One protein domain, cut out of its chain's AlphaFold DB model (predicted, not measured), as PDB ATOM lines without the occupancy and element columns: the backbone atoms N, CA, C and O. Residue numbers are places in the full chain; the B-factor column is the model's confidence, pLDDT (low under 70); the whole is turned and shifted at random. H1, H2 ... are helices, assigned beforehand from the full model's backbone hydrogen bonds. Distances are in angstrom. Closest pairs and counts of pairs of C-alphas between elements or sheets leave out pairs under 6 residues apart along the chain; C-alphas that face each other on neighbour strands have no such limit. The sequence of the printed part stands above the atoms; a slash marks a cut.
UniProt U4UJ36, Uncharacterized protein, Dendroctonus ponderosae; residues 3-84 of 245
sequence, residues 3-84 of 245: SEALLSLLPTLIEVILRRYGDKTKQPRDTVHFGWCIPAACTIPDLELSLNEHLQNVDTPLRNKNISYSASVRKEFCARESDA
ATOM      1  N   SER A   3     135.095 108.109 117.006       42.16
ATOM      2  CA  SER A   3     134.022 108.853 117.685       42.16
ATOM      3  C   SER A   3     134.203 108.963 119.203       42.16
ATOM      4  O   SER A   3     133.927 110.016 119.765       42.16
ATOM      5  N   GLU A   4     134.710 107.924 119.876       44.62
ATOM      6  CA  GLU A   4     134.834 107.932 121.345       44.62
ATOM      7  C   GLU A   4     135.961 108.836 121.860       44.62
ATOM      8  O   GLU A   4     135.805 109.500 122.882       44.62
ATOM      9  N   ALA A   5     137.068 108.946 121.118       43.84
ATOM     10  CA  ALA A   5     138.180 109.817 121.495       43.84
ATOM     11  C   ALA A   5     137.785 111.305 121.457       43.84
ATOM     12  O   ALA A   5     138.179 112.068 122.336       43.84
ATOM     13  N   LEU A   6     136.957 111.723 120.493       45.06
ATOM     14  CA  LEU A   6     136.502 113.112 120.390       45.06
ATOM     15  C   LEU A   6     135.363 113.429 121.373       45.06
ATOM     16  O   LEU A   6     135.351 114.512 121.954       45.06
ATOM     17  N   LEU A   7     134.451 112.480 121.624       50.62
ATOM     18  CA  LEU A   7     133.433 112.623 122.672       50.62
ATOM     19  C   LEU A   7     134.049 112.706 124.075       50.62
ATOM     20  O   LEU A   7     133.551 113.451 124.911       50.62
ATOM     21  N   SER A   8     135.172 112.027 124.320       52.91
ATOM     22  CA  SER A   8     135.923 112.174 125.576       52.91
ATOM     23  C   SER A   8     136.589 113.552 125.734       52.91
ATOM     24  O   SER A   8     136.881 113.983 126.849       52.91
ATOM     25  N   LEU A   9     136.793 114.272 124.624       52.19
ATOM     26  CA  LEU A   9     137.337 115.632 124.595       52.19
ATOM     27  C   LEU A   9     136.248 116.712 124.621       52.19
ATOM     28  O   LEU A   9     136.563 117.857 124.927       52.19
ATOM     29  N   LEU A  10     134.978 116.377 124.359       57.59
ATOM     30  CA  LEU A  10     133.858 117.324 124.424       57.59
ATOM     31  C   LEU A  10     133.791 118.061 125.778       57.59
ATOM     32  O   LEU A  10     133.755 119.287 125.760       57.59
ATOM     33  N   PRO A  11     133.872 117.380 126.940       55.34
ATOM     34  CA  PRO A  11     133.795 118.041 128.244       55.34
ATOM     35  C   PRO A  11     134.946 119.027 128.476       55.34
ATOM     36  O   PRO A  11     134.745 120.123 128.995       55.34
ATOM     37  N   THR A  12     136.163 118.675 128.041       54.25
ATOM     38  CA  THR A  12     137.344 119.544 128.183       54.25
ATOM     39  C   THR A  12     137.316 120.712 127.199       54.25
ATOM     40  O   THR A  12     137.668 121.831 127.574       54.25
ATOM     41  N   LEU A  13     136.835 120.502 125.968       54.28
ATOM     42  CA  LEU A  13     136.615 121.579 125.003       54.28
ATOM     43  C   LEU A  13     135.535 122.544 125.494       54.28
ATOM     44  O   LEU A  13     135.737 123.755 125.452       54.28
ATOM     45  N   ILE A  14     134.410 122.025 125.989       57.06
ATOM     46  CA  ILE A  14     133.304 122.836 126.491       57.06
ATOM     47  C   ILE A  14     133.737 123.605 127.748       57.06
ATOM     48  O   ILE A  14     133.422 124.784 127.872       57.06
ATOM     49  N   GLU A  15     134.548 123.020 128.632       52.97
ATOM     50  CA  GLU A  15     135.095 123.734 129.792       52.97
ATOM     51  C   GLU A  15     136.083 124.853 129.403       52.97
ATOM     52  O   GLU A  15     136.121 125.902 130.054       52.97
ATOM     53  N   VAL A  16     136.855 124.681 128.325       53.44
ATOM     54  CA  VAL A  16     137.734 125.730 127.773       53.44
ATOM     55  C   VAL A  16     136.933 126.820 127.048       53.44
ATOM     56  O   VAL A  16     137.319 127.991 127.093       53.44
ATOM     57  N   ILE A  17     135.818 126.463 126.405       53.28
ATOM     58  CA  ILE A  17     134.997 127.374 125.595       53.28
ATOM     59  C   ILE A  17     133.995 128.164 126.454       53.28
ATOM     60  O   ILE A  17     133.856 129.365 126.240       53.28
ATOM     61  N   LEU A  18     133.383 127.551 127.475       54.59
ATOM     62  CA  LEU A  18     132.382 128.167 128.364       54.59
ATOM     63  C   LEU A  18     132.980 128.895 129.583       54.59
ATOM     64  O   LEU A  18     132.249 129.251 130.515       54.59
ATOM     65  N   ARG A  19     134.299 129.138 129.641       53.28
ATOM     66  CA  ARG A  19     134.859 129.970 130.718       53.28
ATOM     67  C   ARG A  19     134.232 131.365 130.650       53.28
ATOM     68  O   ARG A  19     134.524 132.126 129.730       53.28
ATOM     69  N   ARG A  20     133.447 131.731 131.675       52.06
ATOM     70  CA  ARG A  20     133.128 133.133 131.992       52.06
ATOM     71  C   ARG A  20     134.446 133.888 132.129       52.06
ATOM     72  O   ARG A  20     135.104 133.817 133.165       52.06
ATOM     73  N   TYR A  21     134.856 134.581 131.078       55.06
ATOM     74  CA  TYR A  21     135.958 135.520 131.180       55.06
ATOM     75  C   TYR A  21     135.458 136.757 131.930       55.06
ATOM     76  O   TYR A  21     134.416 137.311 131.600       55.06
ATOM     77  N   GLY A  22     136.214 137.207 132.933       55.97
ATOM     78  CA  GLY A  22     136.016 138.516 133.571       55.97
ATOM     79  C   GLY A  22     136.474 139.698 132.700       55.97
ATOM     80  O   GLY A  22     136.461 140.837 133.155       55.97
ATOM     81  N   ASP A  23     136.904 139.429 131.464       62.97
ATOM     82  CA  ASP A  23     137.361 140.416 130.488       62.97
ATOM     83  C   ASP A  23     136.179 140.858 129.616       62.97
ATOM     84  O   ASP A  23     135.671 140.086 128.804       62.97
ATOM     85  N   LYS A  24     135.750 142.114 129.789       65.94
ATOM     86  CA  LYS A  24     134.614 142.713 129.067       65.94
ATOM     87  C   LYS A  24     134.843 142.839 127.556       65.94
ATOM     88  O   LYS A  24     133.895 143.132 126.837       65.94
ATOM     89  N   THR A  25     136.077 142.669 127.079       62.56
ATOM     90  CA  THR A  25     136.426 142.811 125.655       62.56
ATOM     91  C   THR A  25     136.169 141.548 124.833       62.56
ATOM     92  O   THR A  25     136.243 141.596 123.607       62.56
ATOM     93  N   LYS A  26     135.862 140.417 125.480       66.62
ATOM     94  CA  LYS A  26     135.650 139.130 124.808       66.62
ATOM     95  C   LYS A  26     134.169 138.858 124.583       66.62
ATOM     96  O   LYS A  26     133.352 139.081 125.473       66.62
ATOM     97  N   GLN A  27     133.836 138.318 123.413       65.38
ATOM     98  CA  GLN A  27     132.478 137.855 123.127       65.38
ATOM     99  C   GLN A  27     132.134 136.634 123.998       65.38
ATOM    100  O   GLN A  27     132.979 135.739 124.146       65.38
ATOM    101  N   PRO A  28     130.921 136.573 124.581       64.94
ATOM    102  CA  PRO A  28     130.461 135.387 125.284       64.94
ATOM    103  C   PRO A  28     130.348 134.230 124.287       64.94
ATOM    104  O   PRO A  28     129.759 134.367 123.221       64.94
ATOM    105  N   ARG A  29     130.942 133.088 124.631       69.81
ATOM    106  CA  ARG A  29     130.853 131.856 123.841       69.81
ATOM    107  C   ARG A  29     129.776 130.981 124.471       69.81
ATOM    108  O   ARG A  29     130.091 130.081 125.235       69.81
ATOM    109  N   ASP A  30     128.513 131.328 124.257       70.94
ATOM    110  CA  ASP A  30     127.341 130.593 124.759       70.94
ATOM    111  C   ASP A  30     126.880 129.485 123.799       70.94
ATOM    112  O   ASP A  30     126.196 128.544 124.198       70.94
ATOM    113  N   THR A  31     127.302 129.576 122.541       73.44
ATOM    114  CA  THR A  31     126.985 128.640 121.466       73.44
ATOM    115  C   THR A  31     128.265 128.053 120.880       73.44
ATOM    116  O   THR A  31     129.258 128.750 120.662       73.44
ATOM    117  N   VAL A  32     128.261 126.739 120.641       72.69
ATOM    118  CA  VAL A  32     129.396 126.028 120.046       72.69
ATOM    119  C   VAL A  32     128.897 125.171 118.897       72.69
ATOM    120  O   VAL A  32     127.975 124.374 119.058       72.69
ATOM    121  N   HIS A  33     129.514 125.338 117.732       76.06
ATOM    122  CA  HIS A  33     129.194 124.563 116.543       76.06
ATOM    123  C   HIS A  33     130.172 123.395 116.408       76.06
ATOM    124  O   HIS A  33     131.384 123.599 116.344       76.06
ATOM    125  N   PHE A  34     129.640 122.175 116.335       75.81
ATOM    126  CA  PHE A  34     130.402 120.948 116.108       75.81
ATOM    127  C   PHE A  34     129.858 120.196 114.894       75.81
ATOM    128  O   PHE A  34     128.660 120.238 114.617       75.81
ATOM    129  N   GLY A  35     130.747 119.505 114.179       78.81
ATOM    130  CA  GLY A  35     130.410 118.683 113.019       78.81
ATOM    131  C   GLY A  35     130.956 117.264 113.167       78.81
ATOM    132  O   GLY A  35     132.105 117.071 113.560       78.81
ATOM    133  N   TRP A  36     130.128 116.279 112.835       79.38
ATOM    134  CA  TRP A  36     130.439 114.849 112.881       79.38
ATOM    135  C   TRP A  36     129.716 114.105 111.765       79.38
ATOM    136  O   TRP A  36     128.633 114.498 111.332       79.38
ATOM    137  N   CYS A  37     130.313 113.006 111.311       82.62
ATOM    138  CA  CYS A  37     129.685 112.110 110.351       82.62
ATOM    139  C   CYS A  37     128.835 111.076 111.094       82.62
ATOM    140  O   CYS A  37     129.332 110.372 111.974       82.62
ATOM    141  N   ILE A  38     127.562 110.980 110.718       83.62
ATOM    142  CA  ILE A  38     126.559 110.100 111.331       83.62
ATOM    143  C   ILE A  38     125.886 109.293 110.210       83.62
ATOM    144  O   ILE A  38     125.790 109.798 109.087       83.62
ATOM    145  N   PRO A  39     125.432 108.048 110.456       84.19
ATOM    146  CA  PRO A  39     124.741 107.262 109.440       84.19
ATOM    147  C   PRO A  39     123.517 107.981 108.857       84.19
ATOM    148  O   PRO A  39     122.711 108.553 109.589       84.19
ATOM    149  N   ALA A  40     123.325 107.874 107.538       78.56
ATOM    150  CA  ALA A  40     122.226 108.531 106.821       78.56
ATOM    151  C   ALA A  40     120.820 108.082 107.270       78.56
ATOM    152  O   ALA A  40     119.851 108.807 107.050       78.56
ATOM    153  N   ALA A  41     120.720 106.913 107.912       82.38
ATOM    154  CA  ALA A  41     119.482 106.377 108.473       82.38
ATOM    155  C   ALA A  41     118.945 107.188 109.667       82.38
ATOM    156  O   ALA A  41     117.768 107.072 109.992       82.38
ATOM    157  N   CYS A  42     119.782 107.997 110.321       84.00
ATOM    158  CA  CYS A  42     119.366 108.798 111.465       84.00
ATOM    159  C   CYS A  42     118.524 110.001 111.009       84.00
ATOM    160  O   CYS A  42     118.901 110.726 110.076       84.00
ATOM    161  N   THR A  43     117.376 110.217 111.655       87.12
ATOM    162  CA  THR A  43     116.567 111.420 111.445       87.12
ATOM    163  C   THR A  43     117.020 112.537 112.390       87.12
ATOM    164  O   THR A  43     117.610 112.283 113.436       87.12
ATOM    165  N   ILE A  44     116.767 113.795 112.018       87.44
ATOM    166  CA  ILE A  44     117.119 114.964 112.844       87.44
ATOM    167  C   ILE A  44     116.536 114.884 114.270       87.44
ATOM    168  O   ILE A  44     117.316 115.064 115.203       87.44
ATOM    169  N   PRO A  45     115.233 114.592 114.484       89.50
ATOM    170  CA  PRO A  45     114.694 114.518 115.843       89.50
ATOM    171  C   PRO A  45     115.306 113.375 116.662       89.50
ATOM    172  O   PRO A  45     115.575 113.560 117.847       89.50
ATOM    173  N   ASP A  46     115.590 112.226 116.040       88.94
ATOM    174  CA  ASP A  46     116.246 111.105 116.730       88.94
ATOM    175  C   ASP A  46     117.673 111.473 117.149       88.94
ATOM    176  O   ASP A  46     118.131 111.109 118.234       88.94
ATOM    177  N   LEU A  47     118.371 112.226 116.296       88.38
ATOM    178  CA  LEU A  47     119.715 112.703 116.575       88.38
ATOM    179  C   LEU A  47     119.729 113.720 117.719       88.38
ATOM    180  O   LEU A  47     120.556 113.604 118.620       88.38
ATOM    181  N   GLU A  48     118.822 114.700 117.708       89.88
ATOM    182  CA  GLU A  48     118.691 115.665 118.805       89.88
ATOM    183  C   GLU A  48     118.368 114.965 120.128       89.88
ATOM    184  O   GLU A  48     118.976 115.284 121.152       89.88
ATOM    185  N   LEU A  49     117.454 113.989 120.116       90.81
ATOM    186  CA  LEU A  49     117.094 113.220 121.306       90.81
ATOM    187  C   LEU A  49     118.298 112.435 121.843       90.81
ATOM    188  O   LEU A  49     118.661 112.592 123.008       90.81
ATOM    189  N   SER A  50     118.947 111.646 120.981       87.75
ATOM    190  CA  SER A  50     120.084 110.802 121.358       87.75
ATOM    191  C   SER A  50     121.270 111.626 121.866       87.75
ATOM    192  O   SER A  50     121.911 111.252 122.848       87.75
ATOM    193  N   LEU A  51     121.538 112.785 121.253       86.94
ATOM    194  CA  LEU A  51     122.589 113.693 121.705       86.94
ATOM    195  C   LEU A  51     122.282 114.302 123.066       86.94
ATOM    196  O   LEU A  51     123.151 114.305 123.934       86.94
ATOM    197  N   ASN A  52     121.066 114.806 123.270       88.50
ATOM    198  CA  ASN A  52     120.692 115.399 124.551       88.50
ATOM    199  C   ASN A  52     120.685 114.355 125.679       88.50
ATOM    200  O   ASN A  52     121.151 114.652 126.777       88.50
ATOM    201  N   GLU A  53     120.234 113.129 125.408       87.81
ATOM    202  CA  GLU A  53     120.309 112.017 126.360       87.81
ATOM    203  C   GLU A  53     121.764 111.661 126.700       87.81
ATOM    204  O   GLU A  53     122.129 111.523 127.869       87.81
ATOM    205  N   HIS A  54     122.630 111.570 125.689       83.38
ATOM    206  CA  HIS A  54     124.041 111.270 125.901       83.38
ATOM    207  C   HIS A  54     124.754 112.363 126.707       83.38
ATOM    208  O   HIS A  54     125.488 112.063 127.651       83.38
ATOM    209  N   LEU A  55     124.509 113.632 126.375       81.06
ATOM    210  CA  LEU A  55     125.110 114.765 127.072       81.06
ATOM    211  C   LEU A  55     124.686 114.805 128.551       81.06
ATOM    212  O   LEU A  55     125.534 115.013 129.416       81.06
ATOM    213  N   GLN A  56     123.419 114.505 128.862       80.19
ATOM    214  CA  GLN A  56     122.937 114.415 130.249       80.19
ATOM    215  C   GLN A  56     123.643 113.327 131.074       80.19
ATOM    216  O   GLN A  56     123.797 113.483 132.293       80.19
ATOM    217  N   ASN A  57     124.071 112.242 130.420       79.12
ATOM    218  CA  ASN A  57     124.698 111.089 131.063       79.12
ATOM    219  C   ASN A  57     126.220 111.229 131.218       79.12
ATOM    220  O   ASN A  57     126.767 110.776 132.223       79.12
ATOM    221  N   VAL A  58     126.908 111.846 130.255       74.31
ATOM    222  CA  VAL A  58     128.383 111.895 130.227       74.31
ATOM    223  C   VAL A  58     128.954 113.155 130.876       74.31
ATOM    224  O   VAL A  58     130.009 113.098 131.511       74.31
ATOM    225  N   ASP A  59     128.276 114.295 130.775       65.56
ATOM    226  CA  ASP A  59     128.905 115.582 131.068       65.56
ATOM    227  C   ASP A  59     128.595 116.091 132.492       65.56
ATOM    228  O   ASP A  59     127.877 117.064 132.748       65.56
ATOM    229  N   THR A  60     129.168 115.361 133.456       64.00
ATOM    230  CA  THR A  60     129.151 115.652 134.901       64.00
ATOM    231  C   THR A  60     129.880 116.940 135.343       64.00
ATOM    232  O   THR A  60     129.372 117.597 136.261       64.00
ATOM    233  N   PRO A  61     131.017 117.378 134.752       66.12
ATOM    234  CA  PRO A  61     131.754 118.534 135.269       66.12
ATOM    235  C   PRO A  61     131.021 119.870 135.079       66.12
ATOM    236  O   PRO A  61     131.096 120.737 135.954       66.12
ATOM    237  N   LEU A  62     130.267 120.042 133.990       67.56
ATOM    238  CA  LEU A  62     129.462 121.251 133.761       67.56
ATOM    239  C   LEU A  62     128.208 121.293 134.639       67.56
ATOM    240  O   LEU A  62     127.826 122.353 135.140       67.56
ATOM    241  N   ARG A  63     127.611 120.127 134.896       68.19
ATOM    242  CA  ARG A  63     126.450 119.982 135.780       68.19
ATOM    243  C   ARG A  63     126.795 120.311 137.233       68.19
ATOM    244  O   ARG A  63     126.025 121.001 137.897       68.19
ATOM    245  N   ASN A  64     127.998 119.952 137.688       72.62
ATOM    246  CA  ASN A  64     128.529 120.369 138.992       72.62
ATOM    247  C   ASN A  64     128.691 121.896 139.122       72.62
ATOM    248  O   ASN A  64     128.697 122.422 140.233       72.62
ATOM    249  N   LYS A  65     128.795 122.620 138.000       73.50
ATOM    250  CA  LYS A  65     128.864 124.090 137.948       73.50
ATOM    251  C   LYS A  65     127.498 124.760 137.738       73.50
ATOM    252  O   LYS A  65     127.455 125.976 137.562       73.50
ATOM    253  N   ASN A  66     126.397 124.000 137.793       78.12
ATOM    254  CA  ASN A  66     125.023 124.473 137.592       78.12
ATOM    255  C   ASN A  66     124.802 125.164 136.229       78.12
ATOM    256  O   ASN A  66     124.103 126.173 136.130       78.12
ATOM    257  N   ILE A  67     125.445 124.643 135.179       75.00
ATOM    258  CA  ILE A  67     125.300 125.123 133.802       75.00
ATOM    259  C   ILE A  67     124.391 124.147 133.050       75.00
ATOM    260  O   ILE A  67     124.664 122.949 133.023       75.00
ATOM    261  N   SER A  68     123.318 124.666 132.448       78.25
ATOM    262  CA  SER A  68     122.431 123.914 131.552       78.25
ATOM    263  C   SER A  68     122.882 124.092 130.104       78.25
ATOM    264  O   SER A  68     123.229 125.203 129.700       78.25
ATOM    265  N   TYR A  69     122.862 123.013 129.330       78.31
ATOM    266  CA  TYR A  69     123.170 123.006 127.903       78.31
ATOM    267  C   TYR A  69     122.191 122.081 127.179       78.31
ATOM    268  O   TYR A  69     121.657 121.132 127.757       78.31
ATOM    269  N   SER A  70     121.967 122.353 125.900       84.25
ATOM    270  CA  SER A  70     121.200 121.492 125.007       84.25
ATOM    271  C   SER A  70     121.832 121.498 123.622       84.25
ATOM    272  O   SER A  70     122.358 122.512 123.159       84.25
ATOM    273  N   ALA A  71     121.801 120.347 122.963       84.88
ATOM    274  CA  ALA A  71     122.165 120.231 121.563       84.88
ATOM    275  C   ALA A  71     120.928 120.491 120.700       84.88
ATOM    276  O   ALA A  71     119.859 119.936 120.960       84.88
ATOM    277  N   SER A  72     121.090 121.306 119.658       87.19
ATOM    278  CA  SER A  72     120.104 121.457 118.589       87.19
ATOM    279  C   SER A  72     120.778 121.237 117.243       87.19
ATOM    280  O   SER A  72     121.881 121.731 116.992       87.19
ATOM    281  N   VAL A  73     120.108 120.482 116.382       87.56
ATOM    282  CA  VAL A  73     120.554 120.118 115.046       87.56
ATOM    283  C   VAL A  73     119.588 120.735 114.051       87.56
ATOM    284  O   VAL A  73     118.426 120.346 113.954       87.56
ATOM    285  N   ARG A  74     120.079 121.690 113.263       84.69
ATOM    286  CA  ARG A  74     119.265 122.307 112.215       84.69
ATOM    287  C   ARG A  74     119.481 121.614 110.881       84.69
ATOM    288  O   ARG A  74     120.601 121.231 110.543       84.69
ATOM    289  N   LYS A  75     118.405 121.485 110.107       82.50
ATOM    290  CA  LYS A  75     118.403 120.778 108.820       82.50
ATOM    291  C   LYS A  75     119.371 121.404 107.816       82.50
ATOM    292  O   LYS A  75     120.004 120.678 107.063       82.50
ATOM    293  N   GLU A  76     119.510 122.723 107.845       80.06
ATOM    294  CA  GLU A  76     120.405 123.506 106.993       80.06
ATOM    295  C   GLU A  76     121.897 123.205 107.203       80.06
ATOM    296  O   GLU A  76     122.693 123.449 106.302       80.06
ATOM    297  N   PHE A  77     122.284 122.647 108.357       78.75
ATOM    298  CA  PHE A  77     123.672 122.282 108.656       78.75
ATOM    299  C   PHE A  77     123.964 120.789 108.446       78.75
ATOM    300  O   PHE A  77     125.106 120.355 108.604       78.75
ATOM    301  N   CYS A  78     122.957 119.994 108.075       81.50
ATOM    302  CA  CYS A  78     123.125 118.582 107.757       81.50
ATOM    303  C   CYS A  78     123.447 118.417 106.269       81.50
ATOM    304  O   CYS A  78     122.590 118.635 105.419       81.50
ATOM    305  N   ALA A  79     124.664 117.973 105.962       78.00
ATOM    306  CA  ALA A  79     125.064 117.620 104.605       78.00
ATOM    307  C   ALA A  79     125.088 116.094 104.439       78.00
ATOM    308  O   ALA A  79     125.774 115.394 105.189       78.00
ATOM    309  N   ARG A  80     124.356 115.572 103.450       78.31
ATOM    310  CA  ARG A  80     124.467 114.175 103.002       78.31
ATOM    311  C   ARG A  80     125.174 114.129 101.657       78.31
ATOM    312  O   ARG A  80     125.003 115.021 100.835       78.31
ATOM    313  N   GLU A  81     125.909 113.051 101.403       71.56
ATOM    314  CA  GLU A  81     126.529 112.810 100.092       71.56
ATOM    315  C   GLU A  81     125.485 112.819  98.961       71.56
ATOM    316  O   GLU A  81     125.727 113.380  97.897       71.56
ATOM    317  N   SER A  82     124.277 112.307  99.229       67.81
ATOM    318  CA  SER A  82     123.143 112.346  98.297       67.81
ATOM    319  C   SER A  82     122.642 113.757  97.973       67.81
ATOM    320  O   SER A  82     122.023 113.957  96.931       67.81
ATOM    321  N   ASP A  83     122.884 114.726  98.858       67.31
ATOM    322  CA  ASP A  83     122.391 116.098  98.724       67.31
ATOM    323  C   ASP A  83     123.401 116.993  97.984       67.31
ATOM    324  O   ASP A  83     123.041 118.078  97.527       67.31
ATOM    325  N   ALA A  84     124.636 116.517  97.778       63.91
ATOM    326  CA  ALA A  84     125.722 117.244  97.113       63.91
ATOM    327  C   ALA A  84     125.467 117.551  95.620       63.91
ATOM    328  O   ALA A  84     126.256 118.259  94.997       63.91
TER     329      ALA A  84
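What this domain is: This is residues 3 to 84 of the 245 residues of an uncharacterized protein of Dendroctonus ponderosae (UniProt U4UJ36). There is little regular structure here: one longer helix, H3, and three short ones, H1, H2 and H4, sit in a loose, elongated body in which two long stretches, residues 18 to 43 and 64 to 84, hold no named element. Residues 68 to 73 fold back along H3, H1 and H2 lie away from it, and residues 22 to 27 stick out at one end. The 82 printed residues hold H1, H2, H3 and H4 in that order and no named strand; the class is all helix, with 32 residues in named elements. The radius of gyration of the C-alphas is 14.7 A, the spans 46 by 29 by 22 A.

Where its parts are: H1 is residues 3 to 7, from C-alpha 3 at (134.022, 108.853, 117.685). H2 is residues 10 to 17, H3 residues 44 to 58, 20.9 A long, and H4 residues 60 to 63, ending at (126.450, 119.982, 135.780).

How they stand to each other: H2 and H4 only just touch, with 3 pairs of C-alphas within 8 A, the closest Glu 15 and Leu 62 at 7.3 A. H2 and H3 are only just apart, at 8.4 A. Every O i to N i+4 pair is within hydrogen-bond range in H1, H2 and H3; H4 is too short for one.

The domain as a whole: The printed part has no cut. The link H2 to H3 is long. pLDDT is under 70 at residues 3 to 29, 59 to 63 and 82 to 84.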